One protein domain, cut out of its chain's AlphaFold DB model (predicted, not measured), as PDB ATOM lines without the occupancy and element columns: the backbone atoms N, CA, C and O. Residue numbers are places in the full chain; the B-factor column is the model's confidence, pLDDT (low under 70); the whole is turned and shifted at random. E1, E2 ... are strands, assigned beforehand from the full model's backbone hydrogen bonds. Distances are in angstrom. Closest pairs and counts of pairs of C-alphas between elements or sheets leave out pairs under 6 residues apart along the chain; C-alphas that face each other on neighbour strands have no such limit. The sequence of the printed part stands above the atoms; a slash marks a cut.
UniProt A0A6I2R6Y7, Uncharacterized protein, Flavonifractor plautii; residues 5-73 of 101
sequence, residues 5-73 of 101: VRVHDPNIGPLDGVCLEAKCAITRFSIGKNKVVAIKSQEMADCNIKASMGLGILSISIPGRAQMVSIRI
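This is residues 5 to 73 of the 101 residues of an uncharacterized protein of Flavonifractor plautii (UniProt A0A6I2R6Y7). A long, arched hairpin of two bent strands, E1 and E2, makes the longest axis, and two short strands, E3 and E4, extend one end of it into a twisted sheet of four strands. E3 pairs with residues 47 to 52 of E2, while the part of the hairpin around its turn at residues 33 and 34 reaches away as a two-stranded arm; a loop of residues 5 to 16 lies at the opposite end. The printed part has 69 residues, no named helix and four named strands, E1, E2, E3 and E4 along the chain, in the same order across the antiparallel sheet. The class is all strand, with 44 of the 69 residues in named strands. The whole is loose, with a radius of gyration of the C-alphas of 14.7 A, and spans 43 by 22 by 17 A.

E2, the longest strand by residues, holds residues 35 to 52 and measures 32.7 A from first to last C-alpha. E1, residues 17 to 32, measures 38.7 A and begins at C-alpha 17 at (-35.327, -19.857, 38.403), ending at C-alpha 32 at (3.244, -16.922, 38.534). E3 is residues 57 to 61. E4 is residues 68 to 72 and ends at C-alpha 72 at (-25.569, -11.099, 34.456).

The four strands form a meander, each strand the antiparallel neighbour of the one before, with E1 and E4 as edge strands. E1 and E2 are a hairpin, their directions 168 degrees apart; N 18 and O 51, at 2.8 A, and N 32 and O 35, at 2.9 A, are within hydrogen-bond range. E1 bends by 78 degrees at residue 21, and E2 bends by 114 degrees at residue 38. E2 and E3 are a hairpin with an angle of 119 degrees; N 50 and O 59 are 2.9 A apart, within hydrogen-bond range. E3 and E4 are a hairpin at 160 degrees, with N 60 and O 69 at 2.8 A, also within hydrogen-bond range. E1 and E4 are apart. Residues 5 to 6 make a short antiparallel pairing with residues 18 to 19 of E1.

The outline is elongated, but only just. The two C-alphas farthest apart, those of His 8 and Lys 33, are 45.3 A apart. From edge to edge of the sheet the strands' lines turn by 70 degrees. The links E1 to E2 and E2 to E3 are tight, and the link E3 to E4 is short. The printed part has no cut. Its mean pLDDT is 92.3, and no printed residue is under 70.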
ATOM      1  N   VAL A   5     -34.514 -27.868  34.291       95.69
ATOM      2  CA  VAL A   5     -35.656 -28.022  35.201       95.69
ATOM      3  C   VAL A   5     -35.996 -26.698  35.876       95.69
ATOM      4  O   VAL A   5     -35.119 -25.872  36.130       95.69
ATOM      5  N   ARG A   6     -37.277 -26.471  36.179       95.81
ATOM      6  CA  ARG A   6     -37.701 -25.294  36.951       95.81
ATOM      7  C   ARG A   6     -37.383 -25.489  38.430       95.81
ATOM      8  O   ARG A   6     -37.475 -26.597  38.953       95.81
ATOM      9  N   VAL A   7     -37.021 -24.406  39.110       92.94
ATOM     10  CA  VAL A   7     -36.845 -24.413  40.562       92.94
ATOM     11  C   VAL A   7     -38.221 -24.374  41.225       92.94
ATOM     12  O   VAL A   7     -39.011 -23.466  40.987       92.94
ATOM     13  N   HIS A   8     -38.504 -25.369  42.064       91.06
ATOM     14  CA  HIS A   8     -39.769 -25.472  42.804       91.06
ATOM     15  C   HIS A   8     -39.613 -25.267  44.314       91.06
ATOM     16  O   HIS A   8     -40.607 -25.074  45.007       91.06
ATOM     17  N   ASP A   9     -38.379 -25.290  44.819       90.12
ATOM     18  CA  ASP A   9     -38.070 -25.090  46.231       90.12
ATOM     19  C   ASP A   9     -37.333 -23.747  46.415       90.12
ATOM     20  O   ASP A   9     -36.222 -23.580  45.897       90.12
ATOM     21  N   PRO A  10     -37.920 -22.779  47.145       87.69
ATOM     22  CA  PRO A  10     -37.310 -21.470  47.357       87.69
ATOM     23  C   PRO A  10     -36.019 -21.530  48.193       87.69
ATOM     24  O   PRO A  10     -35.229 -20.589  48.162       87.69
ATOM     25  N   ASN A  11     -35.767 -22.626  48.920       86.75
ATOM     26  CA  ASN A  11     -34.544 -22.798  49.710       86.75
ATOM     27  C   ASN A  11     -33.315 -23.079  48.838       86.75
ATOM     28  O   ASN A  11     -32.185 -22.836  49.260       86.75
ATOM     29  N   ILE A  12     -33.521 -23.589  47.620       79.94
ATOM     30  CA  ILE A  12     -32.437 -23.919  46.689       79.94
ATOM     31  C   ILE A  12     -32.289 -22.883  45.568       79.94
ATOM     32  O   ILE A  12     -31.320 -22.953  44.815       79.94
ATOM     33  N   GLY A  13     -33.200 -21.922  45.428       84.44
ATOM     34  CA  GLY A  13     -33.112 -20.858  44.429       84.44
ATOM     35  C   GLY A  13     -34.424 -20.090  44.267       84.44
ATOM     36  O   GLY A  13     -35.435 -20.468  44.849       84.44
ATOM     37  N   PRO A  14     -34.438 -19.011  43.476       88.75
ATOM     38  CA  PRO A  14     -35.657 -18.251  43.222       88.75
ATOM     39  C   PRO A  14     -36.672 -19.083  42.417       88.75
ATOM     40  O   PRO A  14     -36.290 -19.891  41.574       88.75
ATOM     41  N   LEU A  15     -37.971 -18.878  42.667       91.94
ATOM     42  CA  LEU A  15     -39.061 -19.668  42.063       91.94
ATOM     43  C   LEU A  15     -39.269 -19.416  40.562       91.94
ATOM     44  O   LEU A  15     -39.884 -20.226  39.874       91.94
ATOM     45  N   ASP A  16     -38.764 -18.298  40.047       93.06
ATOM     46  CA  ASP A  16     -38.681 -18.030  38.609       93.06
ATOM     47  C   ASP A  16     -37.392 -18.600  37.989       93.06
ATOM     48  O   ASP A  16     -37.099 -18.380  36.812       93.06
ATOM     49  N   GLY A  17     -36.598 -19.302  38.795       95.00
ATOM     50  CA  GLY A  17     -35.327 -19.857  38.403       95.00
ATOM     51  C   GLY A  17     -35.455 -21.165  37.633       95.00
ATOM     52  O   GLY A  17     -36.411 -21.932  37.766       95.00
ATOM     53  N   VAL A  18     -34.416 -21.455  36.862       96.44
ATOM     54  CA  VAL A  18     -34.171 -22.756  36.242       96.44
ATOM     55  C   VAL A  18     -32.827 -23.306  36.691       96.44
ATOM     56  O   VAL A  18     -31.948 -22.558  37.121       96.44
ATOM     57  N   CYS A  19     -32.672 -24.618  36.587       95.19
ATOM     58  CA  CYS A  19     -31.484 -25.358  36.970       95.19
ATOM     59  C   CYS A  19     -31.119 -26.367  35.877       95.19
ATOM     60  O   CYS A  19     -31.996 -26.974  35.269       95.19
ATOM     61  N   LEU A  20     -29.825 -26.562  35.650       95.69
ATOM     62  CA  LEU A  20     -29.268 -27.563  34.750       95.69
ATOM     63  C   LEU A  20     -28.093 -28.247  35.447       95.69
ATOM     64  O   LEU A  20     -27.124 -27.591  35.837       95.69
ATOM     65  N   GLU A  21     -28.161 -29.569  35.567       93.94
ATOM     66  CA  GLU A  21     -27.013 -30.381  35.967       93.94
ATOM     67  C   GLU A  21     -26.221 -30.803  34.724       93.94
ATOM     68  O   GLU A  21     -26.749 -31.411  33.786       93.94
ATOM     69  N   ALA A  22     -24.940 -30.440  34.687       94.00
ATOM     70  CA  ALA A  22     -24.084 -30.643  33.524       94.00
ATOM     71  C   ALA A  22     -22.690 -31.127  33.925       94.00
ATOM     72  O   ALA A  22     -22.149 -30.726  34.953       94.00
ATOM     73  N   LYS A  23     -22.068 -31.943  33.069       93.31
ATOM     74  CA  LYS A  23     -20.638 -32.255  33.174       93.31
ATOM     75  C   LYS A  23     -19.836 -31.098  32.576       93.31
ATOM     76  O   LYS A  23     -19.827 -30.926  31.360       93.31
ATOM     77  N   CYS A  24     -19.146 -30.326  33.410       91.75
ATOM     78  CA  CYS A  24     -18.241 -29.268  32.961       91.75
ATOM     79  C   CYS A  24     -16.798 -29.753  32.890       91.75
ATOM     80  O   CYS A  24     -16.344 -30.499  33.759       91.75
ATOM     81  N   ALA A  25     -16.043 -29.212  31.936       93.31
ATOM     82  CA  ALA A  25     -14.588 -29.239  31.981       93.31
ATOM     83  C   ALA A  25     -14.081 -28.100  32.875       93.31
ATOM     84  O   ALA A  25     -14.290 -26.922  32.582       93.31
ATOM     85  N   ILE A  26     -13.396 -28.438  33.962       91.12
ATOM     86  CA  ILE A  26     -12.762 -27.468  34.848       91.12
ATOM     87  C   ILE A  26     -11.284 -27.392  34.514       91.12
ATOM     88  O   ILE A  26     -10.549 -28.364  34.672       91.12
ATOM     89  N   THR A  27     -10.838 -26.203  34.118       92.25
ATOM     90  CA  THR A  27      -9.421 -25.919  33.889       92.25
ATOM     91  C   THR A  27      -8.835 -25.222  35.108       92.25
ATOM     92  O   THR A  27      -9.318 -24.173  35.532       92.25
ATOM     93  N   ARG A  28      -7.776 -25.796  35.678       90.44
ATOM     94  CA  ARG A  28      -6.969 -25.150  36.715       90.44
ATOM     95  C   ARG A  28      -5.760 -24.515  36.058       90.44
ATOM     96  O   ARG A  28      -5.044 -25.171  35.306       90.44
ATOM     97  N   PHE A  29      -5.499 -23.262  36.392       92.81
ATOM     98  CA  PHE A  29      -4.353 -22.516  35.889       92.81
ATOM     99  C   PHE A  29      -3.241 -22.460  36.939       92.81
ATOM    100  O   PHE A  29      -3.512 -22.393  38.140       92.81
ATOM    101  N   SER A  30      -1.982 -22.501  36.506       93.62
ATOM    102  CA  SER A  30      -0.848 -22.141  37.354       93.62
ATOM    103  C   SER A  30      -0.685 -20.622  37.369       93.62
ATOM    104  O   SER A  30      -0.892 -19.944  36.359       93.62
ATOM    105  N   ILE A  31      -0.330 -20.086  38.537       93.50
ATOM    106  CA  ILE A  31      -0.171 -18.648  38.757       93.50
ATOM    107  C   ILE A  31       1.301 -18.366  39.055       93.50
ATOM    108  O   ILE A  31       1.876 -18.959  39.964       93.50
ATOM    109  N   GLY A  32       1.901 -17.449  38.299       91.62
ATOM    110  CA  GLY A  32       3.244 -16.922  38.534       91.62
ATOM    111  C   GLY A  32       3.200 -15.398  38.567       91.62
ATOM    112  O   GLY A  32       2.598 -14.784  37.691       91.62
ATOM    113  N   LYS A  33       3.805 -14.769  39.587       90.00
ATOM    114  CA  LYS A  33       3.766 -13.302  39.793       90.00
ATOM    115  C   LYS A  33       2.343 -12.712  39.659       90.00
ATOM    116  O   LYS A  33       2.150 -11.710  38.976       90.00
ATOM    117  N   ASN A  34       1.346 -13.361  40.271       88.69
ATOM    118  CA  ASN A  34      -0.081 -12.992  40.214       88.69
ATOM    119  C   ASN A  34      -0.717 -12.967  38.811       88.69
ATOM    120  O   ASN A  34      -1.765 -12.357  38.620       88.69
ATOM    121  N   LYS A  35      -0.122 -13.643  37.824       90.38
ATOM    122  CA  LYS A  35      -0.704 -13.813  36.491       90.38
ATOM    123  C   LYS A  35      -0.878 -15.291  36.178       90.38
ATOM    124  O   LYS A  35      -0.078 -16.118  36.615       90.38
ATOM    125  N   VAL A  36      -1.920 -15.618  35.418       88.06
ATOM    126  CA  VAL A  36      -2.072 -16.949  34.821       88.06
ATOM    127  C   VAL A  36      -0.919 -17.158  33.842       88.06
ATOM    128  O   VAL A  36      -0.734 -16.347  32.938       88.06
ATOM    129  N   VAL A  37      -0.124 -18.210  34.053       91.31
ATOM    130  CA  VAL A  37       1.070 -18.495  33.234       91.31
ATOM    131  C   VAL A  37       0.928 -19.753  32.387       91.31
ATOM    132  O   VAL A  37       1.483 -19.805  31.295       91.31
ATOM    133  N   ALA A  38       0.183 -20.758  32.851       91.62
ATOM    134  CA  ALA A  38      -0.097 -21.962  32.078       91.62
ATOM    135  C   ALA A  38      -1.360 -22.677  32.575       91.62
ATOM    136  O   ALA A  38      -1.869 -22.415  33.668       91.62
ATOM    137  N   ILE A  39      -1.845 -23.629  31.779       93.50
ATOM    138  CA  ILE A  39      -2.814 -24.629  32.232       93.50
ATOM    139  C   ILE A  39      -2.067 -25.641  33.104       93.50
ATOM    140  O   ILE A  39      -1.062 -26.207  32.684       93.50
ATOM    141  N   LYS A  40      -2.552 -25.861  34.327       93.94
ATOM    142  CA  LYS A  40      -1.996 -26.838  35.273       93.94
ATOM    143  C   LYS A  40      -2.652 -28.207  35.116       93.94
ATOM    144  O   LYS A  40      -1.960 -29.217  35.128       93.94
ATOM    145  N   SER A  41      -3.978 -28.241  35.022       92.56
ATOM    146  CA  SER A  41      -4.738 -29.477  34.834       92.56
ATOM    147  C   SER A  41      -6.134 -29.188  34.294       92.56
ATOM    148  O   SER A  41      -6.647 -28.074  34.427       92.56
ATOM    149  N   GLN A  42      -6.756 -30.211  33.716       93.56
ATOM    150  CA  GLN A  42      -8.164 -30.214  33.341       93.56
ATOM    151  C   GLN A  42      -8.829 -31.464  33.906       93.56
ATOM    152  O   GLN A  42      -8.235 -32.538  33.900       93.56
ATOM    153  N   GLU A  43     -10.042 -31.316  34.423       93.25
ATOM    154  CA  GLU A  43     -10.833 -32.425  34.954       93.25
ATOM    155  C   GLU A  43     -12.313 -32.217  34.638       93.25
ATOM    156  O   GLU A  43     -12.780 -31.082  34.559       93.25
ATOM    157  N   MET A  44     -13.055 -33.310  34.470       93.94
ATOM    158  CA  MET A  44     -14.508 -33.244  34.356       93.94
ATOM    159  C   MET A  44     -15.125 -33.274  35.750       93.94
ATOM    160  O   MET A  44     -14.750 -34.109  36.571       93.94
ATOM    161  N   ALA A  45     -16.097 -32.409  36.008       92.19
ATOM    162  CA  ALA A  45     -16.880 -32.450  37.237       92.19
ATOM    163  C   ALA A  45     -18.346 -32.141  36.965       92.19
ATOM    164  O   ALA A  45     -18.691 -31.524  35.956       92.19
ATOM    165  N   ASP A  46     -19.197 -32.563  37.892       93.12
ATOM    166  CA  ASP A  46     -20.581 -32.124  37.913       93.12
ATOM    167  C   ASP A  46     -20.643 -30.638  38.267       93.12
ATOM    168  O   ASP A  46     -19.964 -30.161  39.177       93.12
ATOM    169  N   CYS A  47     -21.450 -29.909  37.513       93.56
ATOM    170  CA  CYS A  47     -21.804 -28.527  37.751       93.56
ATOM    171  C   CYS A  47     -23.305 -28.413  37.915       93.56
ATOM    172  O   CYS A  47     -24.076 -29.079  37.223       93.56
ATOM    173  N   ASN A  48     -23.695 -27.466  38.748       93.44
ATOM    174  CA  ASN A  48     -25.052 -26.985  38.822       93.44
ATOM    175  C   ASN A  48     -25.088 -25.553  38.270       93.44
ATOM    176  O   ASN A  48     -24.429 -24.656  38.810       93.44
ATOM    177  N   ILE A  49     -25.805 -25.377  37.160       95.38
ATOM    178  CA  ILE A  49     -26.003 -24.095  36.484       95.38
ATOM    179  C   ILE A  49     -27.413 -23.612  36.806       95.38
ATOM    180  O   ILE A  49     -28.372 -24.343  36.563       95.38
ATOM    181  N   LYS A  50     -27.555 -22.389  37.317       95.38
ATOM    182  CA  LYS A  50     -28.858 -21.773  37.591       95.38
ATOM    183  C   LYS A  50     -29.005 -20.458  36.859       95.38
ATOM    184  O   LYS A  50     -28.028 -19.749  36.645       95.38
ATOM    185  N   ALA A  51     -30.233 -20.117  36.502       97.12
ATOM    186  CA  ALA A  51     -30.555 -18.810  35.950       97.12
ATOM    187  C   ALA A  51     -31.886 -18.318  36.510       97.12
ATOM    188  O   ALA A  51     -32.788 -19.125  36.703       97.12
ATOM    189  N   SER A  52     -32.020 -17.014  36.738       96.44
ATOM    190  CA  SER A  52     -33.291 -16.356  37.067       96.44
ATOM    191  C   SER A  52     -33.360 -15.025  36.333       96.44
ATOM    192  O   SER A  52     -32.468 -14.188  36.478       96.44
ATOM    193  N   MET A  53     -34.414 -14.838  35.538       93.50
ATOM    194  CA  MET A  53     -34.622 -13.599  34.787       93.50
ATOM    195  C   MET A  53     -35.084 -12.460  35.691       93.50
ATOM    196  O   MET A  53     -34.657 -11.328  35.486       93.50
ATOM    197  N   GLY A  54     -35.898 -12.747  36.708       93.75
ATOM    198  CA  GLY A  54     -36.326 -11.766  37.701       93.75
ATOM    199  C   GLY A  54     -35.157 -11.211  38.511       93.75
ATOM    200  O   GLY A  54     -35.156 -10.028  38.839       93.75
ATOM    201  N   LEU A  55     -34.131 -12.031  38.776       93.94
ATOM    202  CA  LEU A  55     -32.880 -11.572  39.390       93.94
ATOM    203  C   LEU A  55     -31.828 -11.103  38.373       93.94
ATOM    204  O   LEU A  55     -30.862 -10.448  38.759       93.94
ATOM    205  N   GLY A  56     -31.981 -11.444  37.092       96.38
ATOM    206  CA  GLY A  56     -31.039 -11.109  36.024       96.38
ATOM    207  C   GLY A  56     -29.695 -11.845  36.100       96.38
ATOM    208  O   GLY A  56     -28.709 -11.350  35.555       96.38
ATOM    209  N   ILE A  57     -29.624 -13.003  36.769       96.44
ATOM    210  CA  ILE A  57     -28.363 -13.706  37.077       96.44
ATOM    211  C   ILE A  57     -28.337 -15.114  36.479       96.44
ATOM    212  O   ILE A  57     -29.290 -15.876  36.628       96.44
ATOM    213  N   LEU A  58     -27.199 -15.468  35.878       96.88
ATOM    214  CA  LEU A  58     -26.763 -16.831  35.580       96.88
ATOM    215  C   LEU A  58     -25.635 -17.193  36.554       96.88
ATOM    216  O   LEU A  58     -24.686 -16.426  36.702       96.88
ATOM    217  N   SER A  59     -25.688 -18.363  37.181       95.44
ATOM    218  CA  SER A  59     -24.623 -18.857  38.048       95.44
ATOM    219  C   SER A  59     -24.208 -20.282  37.717       95.44
ATOM    220  O   SER A  59     -24.996 -21.090  37.233       95.44
ATOM    221  N   ILE A  60     -22.941 -20.584  37.986       95.56
ATOM    222  CA  ILE A  60     -22.340 -21.906  37.849       95.56
ATOM    223  C   ILE A  60     -21.666 -22.236  39.174       95.56
ATOM    224  O   ILE A  60     -20.847 -21.473  39.693       95.56
ATOM    225  N   SER A  61     -22.003 -23.394  39.722       93.44
ATOM    226  CA  SER A  61     -21.399 -23.935  40.936       93.44
ATOM    227  C   SER A  61     -20.936 -25.364  40.699       93.44
ATOM    228  O   SER A  61     -21.492 -26.077  39.868       93.44
ATOM    229  N   ILE A  62     -19.901 -25.779  41.424       92.44
ATOM    230  CA  ILE A  62     -19.369 -27.141  41.367       92.44
ATOM    231  C   ILE A  62     -19.620 -27.757  42.744       92.44
ATOM    232  O   ILE A  62     -18.984 -27.316  43.706       92.44
ATOM    233  N   PRO A  63     -20.533 -28.737  42.886       86.69
ATOM    234  CA  PRO A  63     -20.782 -29.396  44.161       86.69
ATOM    235  C   PRO A  63     -19.483 -29.903  44.800       86.69
ATOM    236  O   PRO A  63     -18.595 -30.427  44.128       86.69
ATOM    237  N   GLY A  64     -19.338 -29.689  46.109       85.25
ATOM    238  CA  GLY A  64     -18.106 -30.009  46.838       85.25
ATOM    239  C   GLY A  64     -16.979 -28.978  46.690       85.25
ATOM    240  O   GLY A  64     -15.962 -29.095  47.372       85.25
ATOM    241  N   ARG A  65     -17.145 -27.934  45.867       84.31
ATOM    242  CA  ARG A  65     -16.291 -26.740  45.894       84.31
ATOM    243  C   ARG A  65     -17.080 -25.591  46.501       84.31
ATOM    244  O   ARG A  65     -18.164 -25.263  46.034       84.31
ATOM    245  N   ALA A  66     -16.526 -24.959  47.534       81.12
ATOM    246  CA  ALA A  66     -17.122 -23.796  48.194       81.12
ATOM    247  C   ALA A  66     -16.965 -22.519  47.341       81.12
ATOM    248  O   ALA A  66     -16.425 -21.515  47.794       81.12
ATOM    249  N   GLN A  67     -17.367 -22.582  46.071       84.12
ATOM    250  CA  GLN A  67     -17.257 -21.485  45.121       84.12
ATOM    251  C   GLN A  67     -18.390 -21.552  44.095       84.12
ATOM    252  O   GLN A  67     -18.645 -22.591  43.483       84.12
ATOM    253  N   MET A  68     -19.033 -20.408  43.886       89.75
ATOM    254  CA  MET A  68     -20.001 -20.161  42.824       89.75
ATOM    255  C   MET A  68     -19.528 -18.947  42.030       89.75
ATOM    256  O   MET A  68     -19.031 -17.981  42.610       89.75
ATOM    257  N   VAL A  69     -19.666 -19.007  40.711       93.81
ATOM    258  CA  VAL A  69     -19.430 -17.870  39.819       93.81
ATOM    259  C   VAL A  69     -20.771 -17.446  39.256       93.81
ATOM    260  O   VAL A  69     -21.515 -18.288  38.762       93.81
ATOM    261  N   SER A  70     -21.065 -16.153  39.319       95.56
ATOM    262  CA  SER A  70     -22.318 -15.584  38.835       95.56
ATOM    263  C   SER A  70     -22.030 -14.417  37.901       95.56
ATOM    264  O   SER A  70     -21.133 -13.620  38.173       95.56
ATOM    265  N   ILE A  71     -22.791 -14.323  36.817       96.88
ATOM    266  CA  ILE A  71     -22.731 -13.248  35.824       96.88
ATOM    267  C   ILE A  71     -24.143 -12.768  35.503       96.88
ATOM    268  O   ILE A  71     -25.123 -13.469  35.778       96.88
ATOM    269  N   ARG A  72     -24.267 -11.578  34.913       97.50
ATOM    270  CA  ARG A  72     -25.569 -11.099  34.456       97.50
ATOM    271  C   ARG A  72     -26.008 -11.853  33.203       97.50
ATOM    272  O   ARG A  72     -25.189 -12.186  32.344       97.50
ATOM    273  N   ILE A  73     -27.308 -12.126  33.091       96.62
ATOM    274  CA  ILE A  73     -27.852 -12.874  31.947       96.62
ATOM    275  C   ILE A  73     -27.705 -12.081  30.645       96.62
ATOM    276  O   ILE A  73     -27.401 -12.668  29.613       96.62
TER     277      ILE A  73